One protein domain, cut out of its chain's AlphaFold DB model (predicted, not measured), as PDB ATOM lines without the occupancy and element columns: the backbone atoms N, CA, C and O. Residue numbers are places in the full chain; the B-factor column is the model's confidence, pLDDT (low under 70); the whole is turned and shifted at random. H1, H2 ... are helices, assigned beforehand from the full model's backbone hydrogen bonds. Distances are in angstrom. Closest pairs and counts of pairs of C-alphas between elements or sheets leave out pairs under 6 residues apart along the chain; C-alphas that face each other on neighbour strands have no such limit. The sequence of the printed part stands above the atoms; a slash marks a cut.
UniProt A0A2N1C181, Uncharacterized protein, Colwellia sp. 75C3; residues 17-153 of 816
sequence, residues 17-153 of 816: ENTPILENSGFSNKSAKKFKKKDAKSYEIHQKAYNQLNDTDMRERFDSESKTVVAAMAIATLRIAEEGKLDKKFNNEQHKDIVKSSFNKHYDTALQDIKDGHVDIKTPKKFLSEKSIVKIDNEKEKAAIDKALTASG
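AT A GLANCE: This is residues 17 to 153 of the 816 residues of an uncharacterized protein of Colwellia sp. 75C3 (UniProt A0A2N1C181). One helix, H5, runs through the middle of a compact body; H1, H3, H4, H6 and H7 pack round it, and the long H8 starts on it and leads away as an arm; residues 144 to 153, of which 144 to 151 belong to H8, stick out. H6, the longest helix by residues, packs across H5, while H2 lies at the outside of the body and touches no helix. The printed part has 137 residues with eight named helices, H1 to H8 in order, and no named strand; the class is all helix. It is compact, with a radius of gyration of the C-alphas of 15.5 A and spans of 54 by 40 by 24 A.

HOW THE PARTS SIT: H1, residues 20 to 24, touches H5, residues 67 to 82, which meets it with residues 67 to 74 alone; their closest C-alphas, of Ile 21 and Val 70, are 5.8 A apart. H2, residues 29 to 38, is close to but not clearly touching H3, residues 40 to 52, with C-alphas 36 and 43 closest at 6.0 A. H3 touches residues 74 to 81 of H5, about perpendicular at 83 degrees, closest at C-alphas 46 and 77, 6.4 A. H4, residues 56 to 63, touches residues 69 to 73 of H5, with C-alphas 62 and 70 closest at 6.0 A; the tilt of 69 degrees, opposite ways, is only just steep. H5 is the hub, touching six helices, and the helix packing is mostly crossed: of four touching pairs with a tilt, 0 are shallow. H6, residues 93 to 115, touches H5 at a steep tilt of 51 degrees, opposite ways, closest at C-alphas 72 and 110, 4.8 A. H7, residues 125 to 128, touches residues 71 to 75 of H5, with C-alphas 74 and 128 closest at 5.8 A. H8, residues 130 to 151, touches residues 75 to 79 of H5 with its residues 130 to 133 alone, closest at C-alphas 78 and 130, 6.5 A. H2 and H5 are apart. Every O i to N i+4 pair is within hydrogen-bond range in H1, H2, H3, H5 and H6, against 2 of 4 in H4 and 16 of 18 in H8; H7 is too short for such a pair.

IN THESE COORDINATES: H1 begins at C-alpha 20, (64.979, 121.586, 90.005). H3 is 18.0 A long, H5 22.7 A, H6 32.6 A and H8 32.5 A. H8 ends at C-alpha 151, (58.372, 96.772, 57.421).

THE WHOLE: The C-alphas farthest apart, of Asn 91 and Gly 153, are 54.6 A apart. The printed part has no cut and no long link. Mean pLDDT of the printed part is 73.9; residues 85 to 96 and 132 to 153 are among those under 70.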
ATOM      1  N   GLU A  17      64.483 121.729 100.181       51.38
ATOM      2  CA  GLU A  17      65.401 120.792  99.529       51.38
ATOM      3  C   GLU A  17      64.695 120.092  98.356       51.38
ATOM      4  O   GLU A  17      64.096 119.051  98.571       51.38
ATOM      5  N   ASN A  18      64.655 120.636  97.145       56.62
ATOM      6  CA  ASN A  18      64.091 119.985  95.963       56.62
ATOM      7  C   ASN A  18      65.069 120.191  94.807       56.62
ATOM      8  O   ASN A  18      65.445 121.315  94.497       56.62
ATOM      9  N   THR A  19      65.441 119.113  94.129       68.69
ATOM     10  CA  THR A  19      66.128 119.191  92.835       68.69
ATOM     11  C   THR A  19      65.254 119.929  91.816       68.69
ATOM     12  O   THR A  19      64.081 119.544  91.711       68.69
ATOM     13  N   PRO A  20      65.780 120.865  91.002       77.88
ATOM     14  CA  PRO A  20      64.979 121.586  90.005       77.88
ATOM     15  C   PRO A  20      64.233 120.674  89.027       77.88
ATOM     16  O   PRO A  20      63.064 120.898  88.728       77.88
ATOM     17  N   ILE A  21      64.836 119.540  88.653       81.50
ATOM     18  CA  ILE A  21      64.179 118.508  87.838       81.50
ATOM     19  C   ILE A  21      62.889 117.977  88.484       81.50
ATOM     20  O   ILE A  21      61.923 117.703  87.778       81.50
ATOM     21  N   LEU A  22      62.823 117.832  89.812       79.31
ATOM     22  CA  LEU A  22      61.614 117.339  90.484       79.31
ATOM     23  C   LEU A  22      60.503 118.394  90.461       79.31
ATOM     24  O   LEU A  22      59.339 118.034  90.282       79.31
ATOM     25  N   GLU A  23      60.858 119.670  90.601       79.75
ATOM     26  CA  GLU A  23      59.914 120.792  90.537       79.75
ATOM     27  C   GLU A  23      59.386 120.984  89.109       79.75
ATOM     28  O   GLU A  23      58.174 121.025  88.890       79.75
ATOM     29  N   ASN A  24      60.285 120.955  88.125       82.94
ATOM     30  CA  ASN A  24      59.976 121.204  86.717       82.94
ATOM     31  C   ASN A  24      59.442 119.967  85.974       82.94
ATOM     32  O   ASN A  24      58.903 120.076  84.874       82.94
ATOM     33  N   SER A  25      59.505 118.776  86.584       76.94
ATOM     34  CA  SER A  25      58.956 117.545  85.993       76.94
ATOM     35  C   SER A  25      57.431 117.548  85.857       76.94
ATOM     36  O   SER A  25      56.887 116.730  85.119       76.94
ATOM     37  N   GLY A  26      56.726 118.442  86.561       74.31
ATOM     38  CA  GLY A  26      55.262 118.502  86.573       74.31
ATOM     39  C   GLY A  26      54.598 117.657  87.667       74.31
ATOM     40  O   GLY A  26      53.401 117.375  87.585       74.31
ATOM     41  N   PHE A  27      55.336 117.243  88.703       79.56
ATOM     42  CA  PHE A  27      54.725 116.682  89.909       79.56
ATOM     43  C   PHE A  27      53.938 117.747  90.688       79.56
ATOM     44  O   PHE A  27      54.410 118.853  90.915       79.56
ATOM     45  N   SER A  28      52.766 117.381  91.221       78.75
ATOM     46  CA  SER A  28      52.131 118.201  92.260       78.75
ATOM     47  C   SER A  28      52.933 118.136  93.567       78.75
ATOM     48  O   SER A  28      53.516 117.096  93.883       78.75
ATOM     49  N   ASN A  29      52.893 119.188  94.392       75.25
ATOM     50  CA  ASN A  29      53.622 119.250  95.674       75.25
ATOM     51  C   ASN A  29      53.407 118.016  96.573       75.25
ATOM     52  O   ASN A  29      54.330 117.534  97.231       75.25
ATOM     53  N   LYS A  30      52.187 117.459  96.588       78.06
ATOM     54  CA  LYS A  30      51.859 116.232  97.338       78.06
ATOM     55  C   LYS A  30      52.529 114.988  96.736       78.06
ATOM     56  O   LYS A  30      52.967 114.107  97.476       78.06
ATOM     57  N   SER A  31      52.626 114.922  95.411       77.00
ATOM     58  CA  SER A  31      53.243 113.813  94.675       77.00
ATOM     59  C   SER A  31      54.767 113.847  94.758       77.00
ATOM     60  O   SER A  31      55.366 112.800  94.992       77.00
ATOM     61  N   ALA A  32      55.379 115.033  94.697       77.75
ATOM     62  CA  ALA A  32      56.815 115.224  94.904       77.75
ATOM     63  C   ALA A  32      57.248 114.757  96.306       77.75
ATOM     64  O   ALA A  32      58.156 113.937  96.441       77.75
ATOM     65  N   LYS A  33      56.518 115.158  97.362       77.94
ATOM     66  CA  LYS A  33      56.760 114.676  98.739       77.94
ATOM     67  C   LYS A  33      56.629 113.155  98.872       77.94
ATOM     68  O   LYS A  33      57.372 112.533  99.627       77.94
ATOM     69  N   LYS A  34      55.685 112.539  98.153       80.31
ATOM     70  CA  LYS A  34      55.486 111.079  98.158       80.31
ATOM     71  C   LYS A  34      56.586 110.348  97.386       80.31
ATOM     72  O   LYS A  34      56.980 109.267  97.813       80.31
ATOM     73  N   PHE A  35      57.065 110.921  96.282       81.31
ATOM     74  CA  PHE A  35      58.168 110.378  95.492       81.31
ATOM     75  C   PHE A  35      59.449 110.335  96.323       81.31
ATOM     76  O   PHE A  35      59.980 109.252  96.525       81.31
ATOM     77  N   LYS A  36      59.835 111.451  96.953       81.00
ATOM     78  CA  LYS A  36      60.994 111.513  97.860       81.00
ATOM     79  C   LYS A  36      60.994 110.448  98.954       81.00
ATOM     80  O   LYS A  36      62.027 109.877  99.258       81.00
ATOM     81  N   LYS A  37      59.827 110.165  99.545       79.06
ATOM     82  CA  LYS A  37      59.701 109.142 100.595       79.06
ATOM     83  C   LYS A  37      59.759 107.711 100.061       79.06
ATOM     84  O   LYS A  37      60.198 106.823 100.776       79.06
ATOM     85  N   LYS A  38      59.237 107.464  98.855       80.44
ATOM     86  CA  LYS A  38      59.124 106.108  98.285       80.44
ATOM     87  C   LYS A  38      60.295 105.716  97.388       80.44
ATOM     88  O   LYS A  38      60.487 104.528  97.165       80.44
ATOM     89  N   ASP A  39      61.016 106.692  96.858       80.31
ATOM     90  CA  ASP A  39      62.113 106.525  95.911       80.31
ATOM     91  C   ASP A  39      63.240 107.516  96.253       80.31
ATOM     92  O   ASP A  39      63.650 108.355  95.448       80.31
ATOM     93  N   ALA A  40      63.681 107.458  97.517       79.12
ATOM     94  CA  ALA A  40      64.700 108.351  98.073       79.12
ATOM     95  C   ALA A  40      66.020 108.263  97.296       79.12
ATOM     96  O   ALA A  40      66.643 109.283  97.029       79.12
ATOM     97  N   LYS A  41      66.381 107.059  96.839       81.56
ATOM     98  CA  LYS A  41      67.599 106.803  96.067       81.56
ATOM     99  C   LYS A  41      67.607 107.534  94.721       81.56
ATOM    100  O   LYS A  41      68.561 108.247  94.428       81.56
ATOM    101  N   SER A  42      66.533 107.430  93.929       82.06
ATOM    102  CA  SER A  42      66.444 108.160  92.655       82.06
ATOM    103  C   SER A  42      66.474 109.675  92.886       82.06
ATOM    104  O   SER A  42      67.124 110.409  92.148       82.06
ATOM    105  N   TYR A  43      65.812 110.150  93.946       83.31
ATOM    106  CA  TYR A  43      65.836 111.561  94.331       83.31
ATOM    107  C   TYR A  43      67.247 112.059  94.704       83.31
ATOM    108  O   TYR A  43      67.680 113.104  94.219       83.31
ATOM    109  N   GLU A  44      67.981 111.298  95.517       83.19
ATOM    110  CA  GLU A  44      69.363 111.604  95.901       83.19
ATOM    111  C   GLU A  44      70.304 111.632  94.696       83.19
ATOM    112  O   GLU A  44      71.161 112.508  94.624       83.19
ATOM    113  N   ILE A  45      70.119 110.736  93.719       85.19
ATOM    114  CA  ILE A  45      70.909 110.711  92.479       85.19
ATOM    115  C   ILE A  45      70.740 112.016  91.690       85.19
ATOM    116  O   ILE A  45      71.737 112.635  91.310       85.19
ATOM    117  N   HIS A  46      69.501 112.481  91.499       85.81
ATOM    118  CA  HIS A  46      69.230 113.749  90.807       85.81
ATOM    119  C   HIS A  46      69.805 114.952  91.560       85.81
ATOM    120  O   HIS A  46      70.357 115.865  90.946       85.81
ATOM    121  N   GLN A  47      69.734 114.939  92.894       83.56
ATOM    122  CA  GLN A  47      70.278 116.012  93.731       83.56
ATOM    123  C   GLN A  47      71.794 116.047  93.687       83.56
ATOM    124  O   GLN A  47      72.394 117.117  93.576       83.56
ATOM    125  N   LYS A  48      72.412 114.872  93.739       82.44
ATOM    126  CA  LYS A  48      73.853 114.710  93.646       82.44
ATOM    127  C   LYS A  48      74.363 115.196  92.294       82.44
ATOM    128  O   LYS A  48      75.315 115.968  92.270       82.44
ATOM    129  N   ALA A  49      73.697 114.834  91.199       82.44
ATOM    130  CA  ALA A  49      74.069 115.282  89.861       82.44
ATOM    131  C   ALA A  49      73.985 116.802  89.701       82.44
ATOM    132  O   ALA A  49      74.955 117.418  89.263       82.44
ATOM    133  N   TYR A  50      72.880 117.415  90.132       82.00
ATOM    134  CA  TYR A  50      72.715 118.868  90.082       82.00
ATOM    135  C   TYR A  50      73.802 119.602  90.887       82.00
ATOM    136  O   TYR A  50      74.432 120.540  90.398       82.00
ATOM    137  N   ASN A  51      74.089 119.120  92.101       78.19
ATOM    138  CA  ASN A  51      75.087 119.730  92.980       78.19
ATOM    139  C   ASN A  51      76.527 119.559  92.466       78.19
ATOM    140  O   ASN A  51      77.376 120.404  92.743       78.19
ATOM    141  N   GLN A  52      76.823 118.467  91.753       73.69
ATOM    142  CA  GLN A  52      78.180 118.137  91.309       73.69
ATOM    143  C   GLN A  52      78.527 118.658  89.910       73.69
ATOM    144  O   GLN A  52      79.704 118.878  89.631       73.69
ATOM    145  N   LEU A  53      77.554 118.857  89.018       72.19
ATOM    146  CA  LEU A  53      77.813 119.425  87.693       72.19
ATOM    147  C   LEU A  53      78.261 120.877  87.841       72.19
ATOM    148  O   LEU A  53      77.483 121.679  88.321       72.19
ATOM    149  N   ASN A  54      79.482 121.234  87.445       64.50
ATOM    150  CA  ASN A  54      79.974 122.624  87.501       64.50
ATOM    151  C   ASN A  54      79.763 123.398  86.188       64.50
ATOM    152  O   ASN A  54      80.199 124.537  86.069       64.50
ATOM    153  N   ASP A  55      79.135 122.763  85.203       71.06
ATOM    154  CA  ASP A  55      78.891 123.312  83.875       71.06
ATOM    155  C   ASP A  55      77.563 124.079  83.857       71.06
ATOM    156  O   ASP A  55      76.509 123.499  84.139       71.06
ATOM    157  N   THR A  56      77.629 125.383  83.579       73.44
ATOM    158  CA  THR A  56      76.473 126.287  83.616       73.44
ATOM    159  C   THR A  56      75.392 125.856  82.624       73.44
ATOM    160  O   THR A  56      74.242 125.704  83.027       73.44
ATOM    161  N   ASP A  57      75.766 125.527  81.384       74.25
ATOM    162  CA  ASP A  57      74.826 125.137  80.327       74.25
ATOM    163  C   ASP A  57      74.071 123.845  80.676       74.25
ATOM    164  O   ASP A  57      72.885 123.692  80.379       74.25
ATOM    165  N   MET A  58      74.738 122.882  81.322       74.56
ATOM    166  CA  MET A  58      74.080 121.650  81.768       74.56
ATOM    167  C   MET A  58      73.226 121.844  83.019       74.56
ATOM    168  O   MET A  58      72.197 121.179  83.137       74.56
ATOM    169  N   ARG A  59      73.599 122.748  83.934       78.06
ATOM    170  CA  ARG A  59      72.729 123.116  85.064       78.06
ATOM    171  C   ARG A  59      71.452 123.797  84.588       78.06
ATOM    172  O   ARG A  59      70.380 123.405  85.035       78.06
ATOM    173  N   GLU A  60      71.542 124.691  83.607       81.25
ATOM    174  CA  GLU A  60      70.371 125.347  83.009       81.25
ATOM    175  C   GLU A  60      69.364 124.339  82.420       81.25
ATOM    176  O   GLU A  60      68.155 124.571  82.441       81.25
ATOM    177  N   ARG A  61      69.819 123.155  81.981       84.69
ATOM    178  CA  ARG A  61      68.926 122.068  81.531       84.69
ATOM    179  C   ARG A  61      68.141 121.403  82.668       84.69
ATOM    180  O   ARG A  61      67.054 120.891  82.405       84.69
ATOM    181  N   PHE A  62      68.632 121.414  83.913       81.00
ATOM    182  CA  PHE A  62      67.838 120.988  85.081       81.00
ATOM    183  C   PHE A  62      66.741 122.006  85.418       81.00
ATOM    184  O   PHE A  62      65.660 121.616  85.867       81.00
ATOM    185  N   ASP A  63      67.020 123.288  85.185       82.00
ATOM    186  CA  ASP A  63      66.130 124.416  85.481       82.00
ATOM    187  C   ASP A  63      65.141 124.736  84.346       82.00
ATOM    188  O   ASP A  63      64.252 125.568  84.507       82.00
ATOM    189  N   SER A  64      65.263 124.062  83.201       84.62
ATOM    190  CA  SER A  64      64.415 124.275  82.029       84.62
ATOM    191  C   SER A  64      62.925 124.039  82.316       84.62
ATOM    192  O   SER A  64      62.533 123.024  82.889       84.62
ATOM    193  N   GLU A  65      62.063 124.908  81.783       80.38
ATOM    194  CA  GLU A  65      60.600 124.743  81.835       80.38
ATOM    195  C   GLU A  65      60.071 123.720  80.807       80.38
ATOM    196  O   GLU A  65      58.930 123.254  80.886       80.38
ATOM    197  N   SER A  66      60.898 123.327  79.831       87.25
ATOM    198  CA  SER A  66      60.541 122.293  78.860       87.25
ATOM    199  C   SER A  66      60.542 120.909  79.504       87.25
ATOM    200  O   SER A  66      61.595 120.363  79.840       87.25
ATOM    201  N   LYS A  67      59.358 120.289  79.592       83.06
ATOM    202  CA  LYS A  67      59.183 118.921  80.115       83.06
ATOM    203  C   LYS A  67      60.030 117.885  79.378       83.06
ATOM    204  O   LYS A  67      60.497 116.934  79.994       83.06
ATOM    205  N   THR A  68      60.248 118.080  78.080       86.00
ATOM    206  CA  THR A  68      61.111 117.224  77.259       86.00
ATOM    207  C   THR A  68      62.567 117.324  77.699       86.00
ATOM    208  O   THR A  68      63.222 116.304  77.890       86.00
ATOM    209  N   VAL A  69      63.059 118.546  77.921       88.19
ATOM    210  CA  VAL A  69      64.431 118.785  78.387       88.19
ATOM    211  C   VAL A  69      64.623 118.225  79.795       88.19
ATOM    212  O   VAL A  69      65.596 117.519  80.036       88.19
ATOM    213  N   VAL A  70      63.660 118.454  80.691       86.19
ATOM    214  CA  VAL A  70      63.685 117.942  82.070       86.19
ATOM    215  C   VAL A  70      63.668 116.413  82.105       86.19
ATOM    216  O   VAL A  70      64.436 115.806  82.852       86.19
ATOM    217  N   ALA A  71      62.832 115.769  81.287       86.88
ATOM    218  CA  ALA A  71      62.770 114.312  81.207       86.88
ATOM    219  C   ALA A  71      64.056 113.708  80.625       86.88
ATOM    220  O   ALA A  71      64.567 112.731  81.173       86.88
ATOM    221  N   ALA A  72      64.616 114.310  79.570       88.94
ATOM    222  CA  ALA A  72      65.884 113.869  78.994       88.94
ATOM    223  C   ALA A  72      67.028 113.996  80.005       88.94
ATOM    224  O   ALA A  72      67.829 113.076  80.170       88.94
ATOM    225  N   MET A  73      67.056 115.109  80.742       88.19
ATOM    226  CA  MET A  73      68.062 115.355  81.764       88.19
ATOM    227  C   MET A  73      67.948 114.371  82.929       88.19
ATOM    228  O   MET A  73      68.959 113.858  83.409       88.19
ATOM    229  N   ALA A  74      66.725 114.033  83.344       87.94
ATOM    230  CA  ALA A  74      66.483 113.024  84.368       87.94
ATOM    231  C   ALA A  74      66.978 111.632  83.934       87.94
ATOM    232  O   ALA A  74      67.691 110.966  84.683       87.94
ATOM    233  N   ILE A  75      66.655 111.198  82.714       88.31
ATOM    234  CA  ILE A  75      67.088 109.889  82.203       88.31
ATOM    235  C   ILE A  75      68.613 109.837  82.080       88.31
ATOM    236  O   ILE A  75      69.229 108.876  82.540       88.31
ATOM    237  N   ALA A  76      69.229 110.886  81.530       88.88
ATOM    238  CA  ALA A  76      70.682 110.979  81.413       88.88
ATOM    239  C   ALA A  76      71.372 110.902  82.780       88.88
ATOM    240  O   ALA A  76      72.346 110.170  82.949       88.88
ATOM    241  N   THR A  77      70.813 111.586  83.780       87.19
ATOM    242  CA  THR A  77      71.317 111.561  85.155       87.19
ATOM    243  C   THR A  77      71.323 110.146  85.732       87.19
ATOM    244  O   THR A  77      72.328 109.698  86.283       87.19
ATOM    245  N   LEU A  78      70.218 109.415  85.576       86.69
ATOM    246  CA  LEU A  78      70.100 108.051  86.087       86.69
ATOM    247  C   LEU A  78      71.043 107.078  85.354       86.69
ATOM    248  O   LEU A  78      71.670 106.246  86.001       86.69
ATOM    249  N   ARG A  79      71.227 107.222  84.033       84.12
ATOM    250  CA  ARG A  79      72.170 106.394  83.251       84.12
ATOM    251  C   ARG A  79      73.619 106.577  83.675       84.12
ATOM    252  O   ARG A  79      74.368 105.616  83.801       84.12
ATOM    253  N   ILE A  80      74.020 107.811  83.949       82.50
ATOM    254  CA  ILE A  80      75.379 108.108  84.423       82.50
ATOM    255  C   ILE A  80      75.593 107.568  85.837       82.50
ATOM    256  O   ILE A  80      76.716 107.209  86.203       82.50
ATOM    257  N   ALA A  81      74.521 107.485  86.629       80.81
ATOM    258  CA  ALA A  81      74.563 106.877  87.948       80.81
ATOM    259  C   ALA A  81      74.712 105.353  87.848       80.81
ATOM    260  O   ALA A  81      75.528 104.794  88.578       80.81
ATOM    261  N   GLU A  82      74.016 104.691  86.911       78.31
ATOM    262  CA  GLU A  82      74.212 103.260  86.604       78.31
ATOM    263  C   GLU A  82      75.652 102.951  86.166       78.31
ATOM    264  O   GLU A  82      76.203 101.914  86.531       78.31
ATOM    265  N   GLU A  83      76.302 103.875  85.450       77.19
ATOM    266  CA  GLU A  83      77.717 103.765  85.069       77.19
ATOM    267  C   GLU A  83      78.702 104.022  86.230       77.19
ATOM    268  O   GLU A  83      79.917 103.954  86.035       77.19
ATOM    269  N   GLY A  84      78.215 104.347  87.434       71.19
ATOM    270  CA  GLY A  84      79.043 104.617  88.615       71.19
ATOM    271  C   GLY A  84      79.861 105.914  88.534       71.19
ATOM    272  O   GLY A  84      80.792 106.121  89.316       71.19
ATOM    273  N   LYS A  85      79.545 106.807  87.588       69.06
ATOM    274  CA  LYS A  85      80.324 108.030  87.312       69.06
ATOM    275  C   LYS A  85      79.929 109.233  88.178       69.06
ATOM    276  O   LYS A  85      80.661 110.216  88.212       69.06
ATOM    277  N   LEU A  86      78.814 109.144  88.908       69.12
ATOM    278  CA  LEU A  86      78.301 110.181  89.820       69.12
ATOM    279  C   LEU A  86      78.862 110.098  91.256       69.12
ATOM    280  O   LEU A  86      78.573 110.954  92.088       69.12
ATOM    281  N   ASP A  87      79.671 109.083  91.582       59.16
ATOM    282  CA  ASP A  87      80.168 108.865  92.951       59.16
ATOM    283  C   ASP A  87      81.490 109.571  93.285       59.16
ATOM    284  O   ASP A  87      81.822 109.723  94.462       59.16
ATOM    285  N   LYS A  88      82.224 110.076  92.287       59.22
ATOM    286  CA  LYS A  88      83.525 110.733  92.481       59.22
ATOM    287  C   LYS A  88      83.368 112.254  92.402       59.22
ATOM    288  O   LYS A  88      82.883 112.763  91.399       59.22
ATOM    289  N   LYS A  89      83.812 113.001  93.426       59.22
ATOM    290  CA  LYS A  89      83.933 114.471  93.318       59.22
ATOM    291  C   LYS A  89      84.838 114.796  92.124       59.22
ATOM    292  O   LYS A  89      85.946 114.261  92.034       59.22
ATOM    293  N   PHE A  90      84.371 115.645  91.211       61.19
ATOM    294  CA  PHE A  90      85.112 115.987  89.997       61.19
ATOM    295  C   PHE A  90      86.301 116.904  90.314       61.19
ATOM    296  O   PHE A  90      86.225 118.122  90.168       61.19
ATOM    297  N   ASN A  91      87.406 116.322  90.771       56.19
ATOM    298  CA  ASN A  91      88.586 117.086  91.183       56.19
ATOM    299  C   ASN A  91      89.601 117.300  90.041       56.19
ATOM    300  O   ASN A  91      90.475 118.147  90.174       56.19
ATOM    301  N   ASN A  92      89.483 116.575  88.921       64.00
ATOM    302  CA  ASN A  92      90.400 116.632  87.773       64.00
ATOM    303  C   ASN A  92      89.641 117.072  86.501       64.00
ATOM    304  O   ASN A  92      88.567 116.532  86.224       64.00
ATOM    305  N   GLU A  93      90.182 118.036  85.744       63.22
ATOM    306  CA  GLU A  93      89.590 118.575  84.503       63.22
ATOM    307  C   GLU A  93      89.330 117.496  83.448       63.22
ATOM    308  O   GLU A  93      88.223 117.424  82.922       63.22
ATOM    309  N   GLN A  94      90.251 116.547  83.249       64.12
ATOM    310  CA  GLN A  94      90.031 115.440  82.305       64.12
ATOM    311  C   GLN A  94      88.838 114.556  82.704       64.12
ATOM    312  O   GLN A  94      88.113 114.037  81.857       64.12
ATOM    313  N   HIS A  95      88.595 114.393  84.008       64.25
ATOM    314  CA  HIS A  95      87.447 113.634  84.504       64.25
ATOM    315  C   HIS A  95      86.134 114.412  84.327       64.25
ATOM    316  O   HIS A  95      85.103 113.800  84.054       64.25
ATOM    317  N   LYS A  96      86.170 115.748  84.445       67.38
ATOM    318  CA  LYS A  96      85.018 116.619  84.159       67.38
ATOM    319  C   LYS A  96      84.614 116.522  82.692       67.38
ATOM    320  O   LYS A  96      83.429 116.353  82.420       67.38
ATOM    321  N   ASP A  97      85.577 116.533  81.774       70.44
ATOM    322  CA  ASP A  97      85.305 116.455  80.335       70.44
ATOM    323  C   ASP A  97      84.730 115.097  79.917       70.44
ATOM    324  O   ASP A  97      83.758 115.035  79.161       70.44
ATOM    325  N   ILE A  98      85.249 113.995  80.469       68.94
ATOM    326  CA  ILE A  98      84.735 112.641  80.199       68.94
ATOM    327  C   ILE A  98      83.304 112.477  80.718       68.94
ATOM    328  O   ILE A  98      82.450 111.886  80.044       68.94
ATOM    329  N   VAL A  99      83.019 112.998  81.913       71.06
ATOM    330  CA  VAL A  99      81.675 112.937  82.492       71.06
ATOM    331  C   VAL A  99      80.731 113.852  81.723       71.06
ATOM    332  O   VAL A  99      79.639 113.408  81.395       71.06
ATOM    333  N   LYS A 100      81.159 115.059  81.333       76.38
ATOM    334  CA  LYS A 100      80.379 115.981  80.494       76.38
ATOM    335  C   LYS A 100      80.045 115.378  79.129       76.38
ATOM    336  O   LYS A 100      78.897 115.437  78.701       76.38
ATOM    337  N   SER A 101      81.018 114.749  78.471       78.62
ATOM    338  CA  SER A 101      80.815 114.045  77.199       78.62
ATOM    339  C   SER A 101      79.834 112.876  77.349       78.62
ATOM    340  O   SER A 101      78.892 112.753  76.567       78.62
ATOM    341  N   SER A 102      79.987 112.070  78.408       78.50
ATOM    342  CA  SER A 102      79.049 110.980  78.722       78.50
ATOM    343  C   SER A 102      77.641 111.516  79.009       78.50
ATOM    344  O   SER A 102      76.655 110.924  78.576       78.50
ATOM    345  N   PHE A 103      77.546 112.659  79.695       82.81
ATOM    346  CA  PHE A 103      76.280 113.301  80.023       82.81
ATOM    347  C   PHE A 103      75.549 113.790  78.783       82.81
ATOM    348  O   PHE A 103      74.388 113.443  78.596       82.81
ATOM    349  N   ASN A 104      76.235 114.526  77.909       83.88
ATOM    350  CA  ASN A 104      75.654 114.990  76.653       83.88
ATOM    351  C   ASN A 104      75.240 113.817  75.762       83.88
ATOM    352  O   ASN A 104      74.127 113.818  75.254       83.88
ATOM    353  N   LYS A 105      76.054 112.758  75.671       87.38
ATOM    354  CA  LYS A 105      75.695 111.554  74.909       87.38
ATOM    355  C   LYS A 105      74.389 110.920  75.401       87.38
ATOM    356  O   LYS A 105      73.515 110.599  74.594       87.38
ATOM    357  N   HIS A 106      74.248 110.720  76.712       88.31
ATOM    358  CA  HIS A 106      73.033 110.135  77.291       88.31
ATOM    359  C   HIS A 106      71.837 111.080  77.219       88.31
ATOM    360  O   HIS A 106      70.716 110.624  77.018       88.31
ATOM    361  N   TYR A 107      72.070 112.385  77.330       89.62
ATOM    362  CA  TYR A 107      71.051 113.414  77.157       89.62
ATOM    363  C   TYR A 107      70.507 113.446  75.726       89.62
ATOM    364  O   TYR A 107      69.294 113.398  75.540       89.62
ATOM    365  N   ASP A 108      71.382 113.441  74.719       88.81
ATOM    366  CA  ASP A 108      70.993 113.425  73.306       88.81
ATOM    367  C   ASP A 108      70.256 112.129  72.952       88.81
ATOM    368  O   ASP A 108      69.244 112.154  72.251       88.81
ATOM    369  N   THR A 109      70.705 111.001  73.516       83.75
ATOM    370  CA  THR A 109      70.004 109.716  73.391       83.75
ATOM    371  C   THR A 109      68.608 109.808  74.010       83.75
ATOM    372  O   THR A 109      67.627 109.489  73.352       83.75
ATOM    373  N   ALA A 110      68.479 110.326  75.232       86.62
ATOM    374  CA  ALA A 110      67.184 110.458  75.895       86.62
ATOM    375  C   ALA A 110      66.239 111.440  75.176       86.62
ATOM    376  O   ALA A 110      65.030 111.212  75.133       86.62
ATOM    377  N   LEU A 111      66.765 112.513  74.576       87.50
ATOM    378  CA  LEU A 111      65.983 113.408  73.720       87.50
ATOM    379  C   LEU A 111      65.435 112.677  72.496       87.50
ATOM    380  O   LEU A 111      64.277 112.891  72.133       87.50
ATOM    381  N   GLN A 112      66.252 111.831  71.871       83.94
ATOM    382  CA  GLN A 112      65.821 111.016  70.743       83.94
ATOM    383  C   GLN A 112      64.729 110.026  71.174       83.94
ATOM    384  O   GLN A 112      63.695 109.939  70.523       83.94
ATOM    385  N   ASP A 113      64.874 109.408  72.343       79.31
ATOM    386  CA  ASP A 113      63.902 108.450  72.887       79.31
ATOM    387  C   ASP A 113      62.543 109.081  73.184       79.31
ATOM    388  O   ASP A 113      61.495 108.473  72.965       79.31
ATOM    389  N   ILE A 114      62.554 110.320  73.681       83.50
ATOM    390  CA  ILE A 114      61.334 111.096  73.904       83.50
ATOM    391  C   ILE A 114      60.684 111.461  72.566       83.50
ATOM    392  O   ILE A 114      59.463 111.359  72.444       83.50
ATOM    393  N   LYS A 115      61.474 111.874  71.564       84.00
ATOM    394  CA  LYS A 115      60.965 112.186  70.217       84.00
ATOM    395  C   LYS A 115      60.350 110.963  69.542       84.00
ATOM    396  O   LYS A 115      59.301 111.093  68.919       84.00
ATOM    397  N   ASP A 116      60.960 109.798  69.729       75.38
ATOM    398  CA  ASP A 116      60.492 108.519  69.189       75.38
ATOM    399  C   ASP A 116      59.317 107.926  69.998       75.38
ATOM    400  O   ASP A 116      58.764 106.884  69.644       75.38
ATOM    401  N   GLY A 117      58.881 108.608  71.065       75.06
ATOM    402  CA  GLY A 117      57.696 108.256  71.848       75.06
ATOM    403  C   GLY A 117      57.909 107.137  72.872       75.06
ATOM    404  O   GLY A 117      56.936 106.678  73.465       75.06
ATOM    405  N   HIS A 118      59.156 106.725  73.126       74.69
ATOM    406  CA  HIS A 118      59.521 105.673  74.093       74.69
ATOM    407  C   HIS A 118      59.515 106.147  75.553       74.69
ATOM    408  O   HIS A 118      59.815 105.389  76.472       74.69
ATOM    409  N   VAL A 119      59.237 107.431  75.779       79.00
ATOM    410  CA  VAL A 119      59.225 108.038  77.107       79.00
ATOM    411  C   VAL A 119      57.960 108.871  77.264       79.00
ATOM    412  O   VAL A 119      57.779 109.907  76.626       79.00
ATOM    413  N   ASP A 120      57.093 108.459  78.185       80.38
ATOM    414  CA  ASP A 120      55.914 109.239  78.561       80.38
ATOM    415  C   ASP A 120      56.298 110.418  79.472       80.38
ATOM    416  O   ASP A 120      56.353 110.307  80.702       80.38
ATOM    417  N   ILE A 121      56.508 111.577  78.845       81.31
ATOM    418  CA  ILE A 121      56.830 112.847  79.512       81.31
ATOM    419  C   ILE A 121      55.642 113.494  80.242       81.31
ATOM    420  O   ILE A 121      55.817 114.496  80.936       81.31
ATOM    421  N   LYS A 122      54.418 112.955  80.112       80.62
ATOM    422  CA  LYS A 122      53.243 113.459  80.846       80.62
ATOM    423  C   LYS A 122      53.182 112.902  82.265       80.62
ATOM    424  O   LYS A 122      52.557 113.521  83.125       80.62
ATOM    425  N   THR A 123      53.839 111.767  82.516       82.56
ATOM    426  CA  THR A 123      53.856 111.098  83.819       82.56
ATOM    427  C   THR A 123      55.250 111.191  84.458       82.56
ATOM    428  O   THR A 123      56.095 110.342  84.182       82.56
ATOM    429  N   PRO A 124      55.495 112.122  85.403       82.25
ATOM    430  CA  PRO A 124      56.833 112.386  85.955       82.25
ATOM    431  C   PRO A 124      57.548 111.150  86.518       82.25
ATOM    432  O   PRO A 124      58.738 110.921  86.314       82.25
ATOM    433  N   LYS A 125      56.787 110.272  87.181       80.50
ATOM    434  CA  LYS A 125      57.307 109.025  87.757       80.50
ATOM    435  C   LYS A 125      57.910 108.083  86.705       80.50
ATOM    436  O   LYS A 125      58.738 107.254  87.057       80.50
ATOM    437  N   LYS A 126      57.481 108.175  85.443       79.25
ATOM    438  CA  LYS A 126      57.949 107.302  84.364       79.25
ATOM    439  C   LYS A 126      59.309 107.691  83.803       79.25
ATOM    440  O   LYS A 126      59.868 106.836  83.141       79.25
ATOM    441  N   PHE A 127      59.884 108.845  84.137       83.19
ATOM    442  CA  PHE A 127      61.260 109.196  83.744       83.19
ATOM    443  C   PHE A 127      62.175 109.571  84.923       83.19
ATOM    444  O   PHE A 127      63.381 109.688  84.747       83.19
ATOM    445  N   LEU A 128      61.629 109.729  86.135       83.44
ATOM    446  CA  LEU A 128      62.410 110.102  87.322       83.44
ATOM    447  C   LEU A 128      62.919 108.927  88.166       83.44
ATOM    448  O   LEU A 128      63.770 109.155  89.024       83.44
ATOM    449  N   SER A 129      62.403 107.707  87.976       81.50
ATOM    450  CA  SER A 129      62.763 106.537  88.803       81.50
ATOM    451  C   SER A 129      63.798 105.637  88.131       81.50
ATOM    452  O   SER A 129      63.731 105.451  86.925       81.50
ATOM    453  N   GLU A 130      64.679 104.967  88.879       72.75
ATOM    454  CA  GLU A 130      65.595 103.953  88.303       72.75
ATOM    455  C   GLU A 130      64.836 102.856  87.524       72.75
ATOM    456  O   GLU A 130      65.240 102.432  86.445       72.75
ATOM    457  N   LYS A 131      63.648 102.459  88.005       71.38
ATOM    458  CA  LYS A 131      62.781 101.474  87.326       71.38
ATOM    459  C   LYS A 131      62.257 101.945  85.967       71.38
ATOM    460  O   LYS A 131      61.704 101.140  85.219       71.38
ATOM    461  N   SER A 132      62.368 103.236  85.674       67.56
ATOM    462  CA  SER A 132      61.996 103.823  84.393       67.56
ATOM    463  C   SER A 132      62.959 103.451  83.287       67.56
ATOM    464  O   SER A 132      62.503 103.202  82.179       67.56
ATOM    465  N   ILE A 133      64.254 103.360  83.587       67.38
ATOM    466  CA  ILE A 133      65.279 103.050  82.590       67.38
ATOM    467  C   ILE A 133      64.995 101.696  81.936       67.38
ATOM    468  O   ILE A 133      64.878 101.606  80.719       67.38
ATOM    469  N   VAL A 134      64.756 100.677  82.764       60.69
ATOM    470  CA  VAL A 134      64.426  99.320  82.306       60.69
ATOM    471  C   VAL A 134      63.157  99.305  81.447       60.69
ATOM    472  O   VAL A 134      63.053  98.545  80.493       60.69
ATOM    473  N   LYS A 135      62.172 100.157  81.755       66.00
ATOM    474  CA  LYS A 135      60.938 100.245  80.959       66.00
ATOM    475  C   LYS A 135      61.149 100.932  79.615       66.00
ATOM    476  O   LYS A 135      60.567 100.478  78.641       66.00
ATOM    477  N   ILE A 136      61.962 101.984  79.575       67.81
ATOM    478  CA  ILE A 136      62.296 102.704  78.340       67.81
ATOM    479  C   ILE A 136      63.081 101.782  77.399       67.81
ATOM    480  O   ILE A 136      62.784 101.735  76.211       67.81
ATOM    481  N   ASP A 137      64.016 100.989  77.932       65.06
ATOM    482  CA  ASP A 137      64.750  99.985  77.151       65.06
ATOM    483  C   ASP A 137      63.819  98.911  76.576       65.06
ATOM    484  O   ASP A 137      63.883  98.615  75.384       65.06
ATOM    485  N   ASN A 138      62.873  98.416  77.378       57.12
ATOM    486  CA  ASN A 138      61.876  97.450  76.912       57.12
ATOM    487  C   ASN A 138      60.908  98.048  75.868       57.12
ATOM    488  O   ASN A 138      60.498  97.356  74.939       57.12
ATOM    489  N   GLU A 139      60.504  99.317  76.010       61.16
ATOM    490  CA  GLU A 139      59.621 100.000  75.050       61.16
ATOM    491  C   GLU A 139      60.336 100.299  73.725       61.16
ATOM    492  O   GLU A 139      59.726 100.171  72.663       61.16
ATOM    493  N   LYS A 140      61.634 100.614  73.766       61.69
ATOM    494  CA  LYS A 140      62.489 100.726  72.577       61.69
ATOM    495  C   LYS A 140      62.648  99.414  71.842       61.69
ATOM    496  O   LYS A 140      62.540  99.379  70.623       61.69
ATOM    497  N   GLU A 141      62.924  98.348  72.580       52.88
ATOM    498  CA  GLU A 141      63.080  97.015  72.016       52.88
ATOM    499  C   GLU A 141      61.768  96.571  71.363       52.88
ATOM    500  O   GLU A 141      61.759  96.167  70.203       52.88
ATOM    501  N   LYS A 142      60.638  96.799  72.043       52.44
ATOM    502  CA  LYS A 142      59.307  96.560  71.485       52.44
ATOM    503  C   LYS A 142      59.039  97.390  70.229       52.44
ATOM    504  O   LYS A 142      58.551  96.847  69.250       52.44
ATOM    505  N   ALA A 143      59.377  98.676  70.217       52.59
ATOM    506  CA  ALA A 143      59.164  99.523  69.049       52.59
ATOM    507  C   ALA A 143      60.110  99.194  67.882       52.59
ATOM    508  O   ALA A 143      59.716  99.319  66.727       52.59
ATOM    509  N   ALA A 144      61.339  98.750  68.156       51.84
ATOM    510  CA  ALA A 144      62.260  98.249  67.140       51.84
ATOM    511  C   ALA A 144      61.733  96.948  66.514       51.84
ATOM    512  O   ALA A 144      61.778  96.792  65.293       51.84
ATOM    513  N   ILE A 145      61.157  96.069  67.339       43.97
ATOM    514  CA  ILE A 145      60.463  94.852  66.908       43.97
ATOM    515  C   ILE A 145      59.205  95.210  66.101       43.97
ATOM    516  O   ILE A 145      59.051  94.724  64.986       43.97
ATOM    517  N   ASP A 146      58.358  96.126  66.576       44.00
ATOM    518  CA  ASP A 146      57.140  96.567  65.882       44.00
ATOM    519  C   ASP A 146      57.463  97.261  64.547       44.00
ATOM    520  O   ASP A 146      56.791  97.034  63.542       44.00
ATOM    521  N   LYS A 147      58.534  98.060  64.474       43.47
ATOM    522  CA  LYS A 147      58.988  98.720  63.237       43.47
ATOM    523  C   LYS A 147      59.572  97.717  62.234       43.47
ATOM    524  O   LYS A 147      59.332  97.861  61.035       43.47
ATOM    525  N   ALA A 148      60.259  96.676  62.708       39.59
ATOM    526  CA  ALA A 148      60.702  95.548  61.884       39.59
ATOM    527  C   ALA A 148      59.517  94.695  61.383       39.59
ATOM    528  O   ALA A 148      59.480  94.316  60.214       39.59
ATOM    529  N   LEU A 149      58.504  94.479  62.228       34.78
ATOM    530  CA  LEU A 149      57.267  93.771  61.887       34.78
ATOM    531  C   LEU A 149      56.434  94.542  60.853       34.78
ATOM    532  O   LEU A 149      55.974  93.954  59.873       34.78
ATOM    533  N   THR A 150      56.310  95.864  61.002       37.31
ATOM    534  CA  THR A 150      55.562  96.726  60.067       37.31
ATOM    535  C   THR A 150      56.255  96.819  58.702       37.31
ATOM    536  O   THR A 150      55.584  96.811  57.674       37.31
ATOM    537  N   ALA A 151      57.594  96.823  58.665       37.00
ATOM    538  CA  ALA A 151      58.372  96.772  57.421       37.00
ATOM    539  C   ALA A 151      58.276  95.414  56.692       37.00
ATOM    540  O   ALA A 151      58.491  95.352  55.485       37.00
ATOM    541  N   SER A 152      57.926  94.337  57.405       34.66
ATOM    542  CA  SER A 152      57.772  92.979  56.854       34.66
ATOM    543  C   SER A 152      56.343  92.627  56.404       34.66
ATOM    544  O   SER A 152      56.115  91.561  55.832       34.66
ATOM    545  N   GLY A 153      55.370  93.517  56.640       29.58
ATOM    546  CA  GLY A 153      54.003  93.396  56.125       29.58
ATOM    547  C   GLY A 153      53.157  92.247  56.691       29.58
ATOM    548  O   GLY A 153      52.130  91.930  56.093       29.58
TER     549      GLY A 153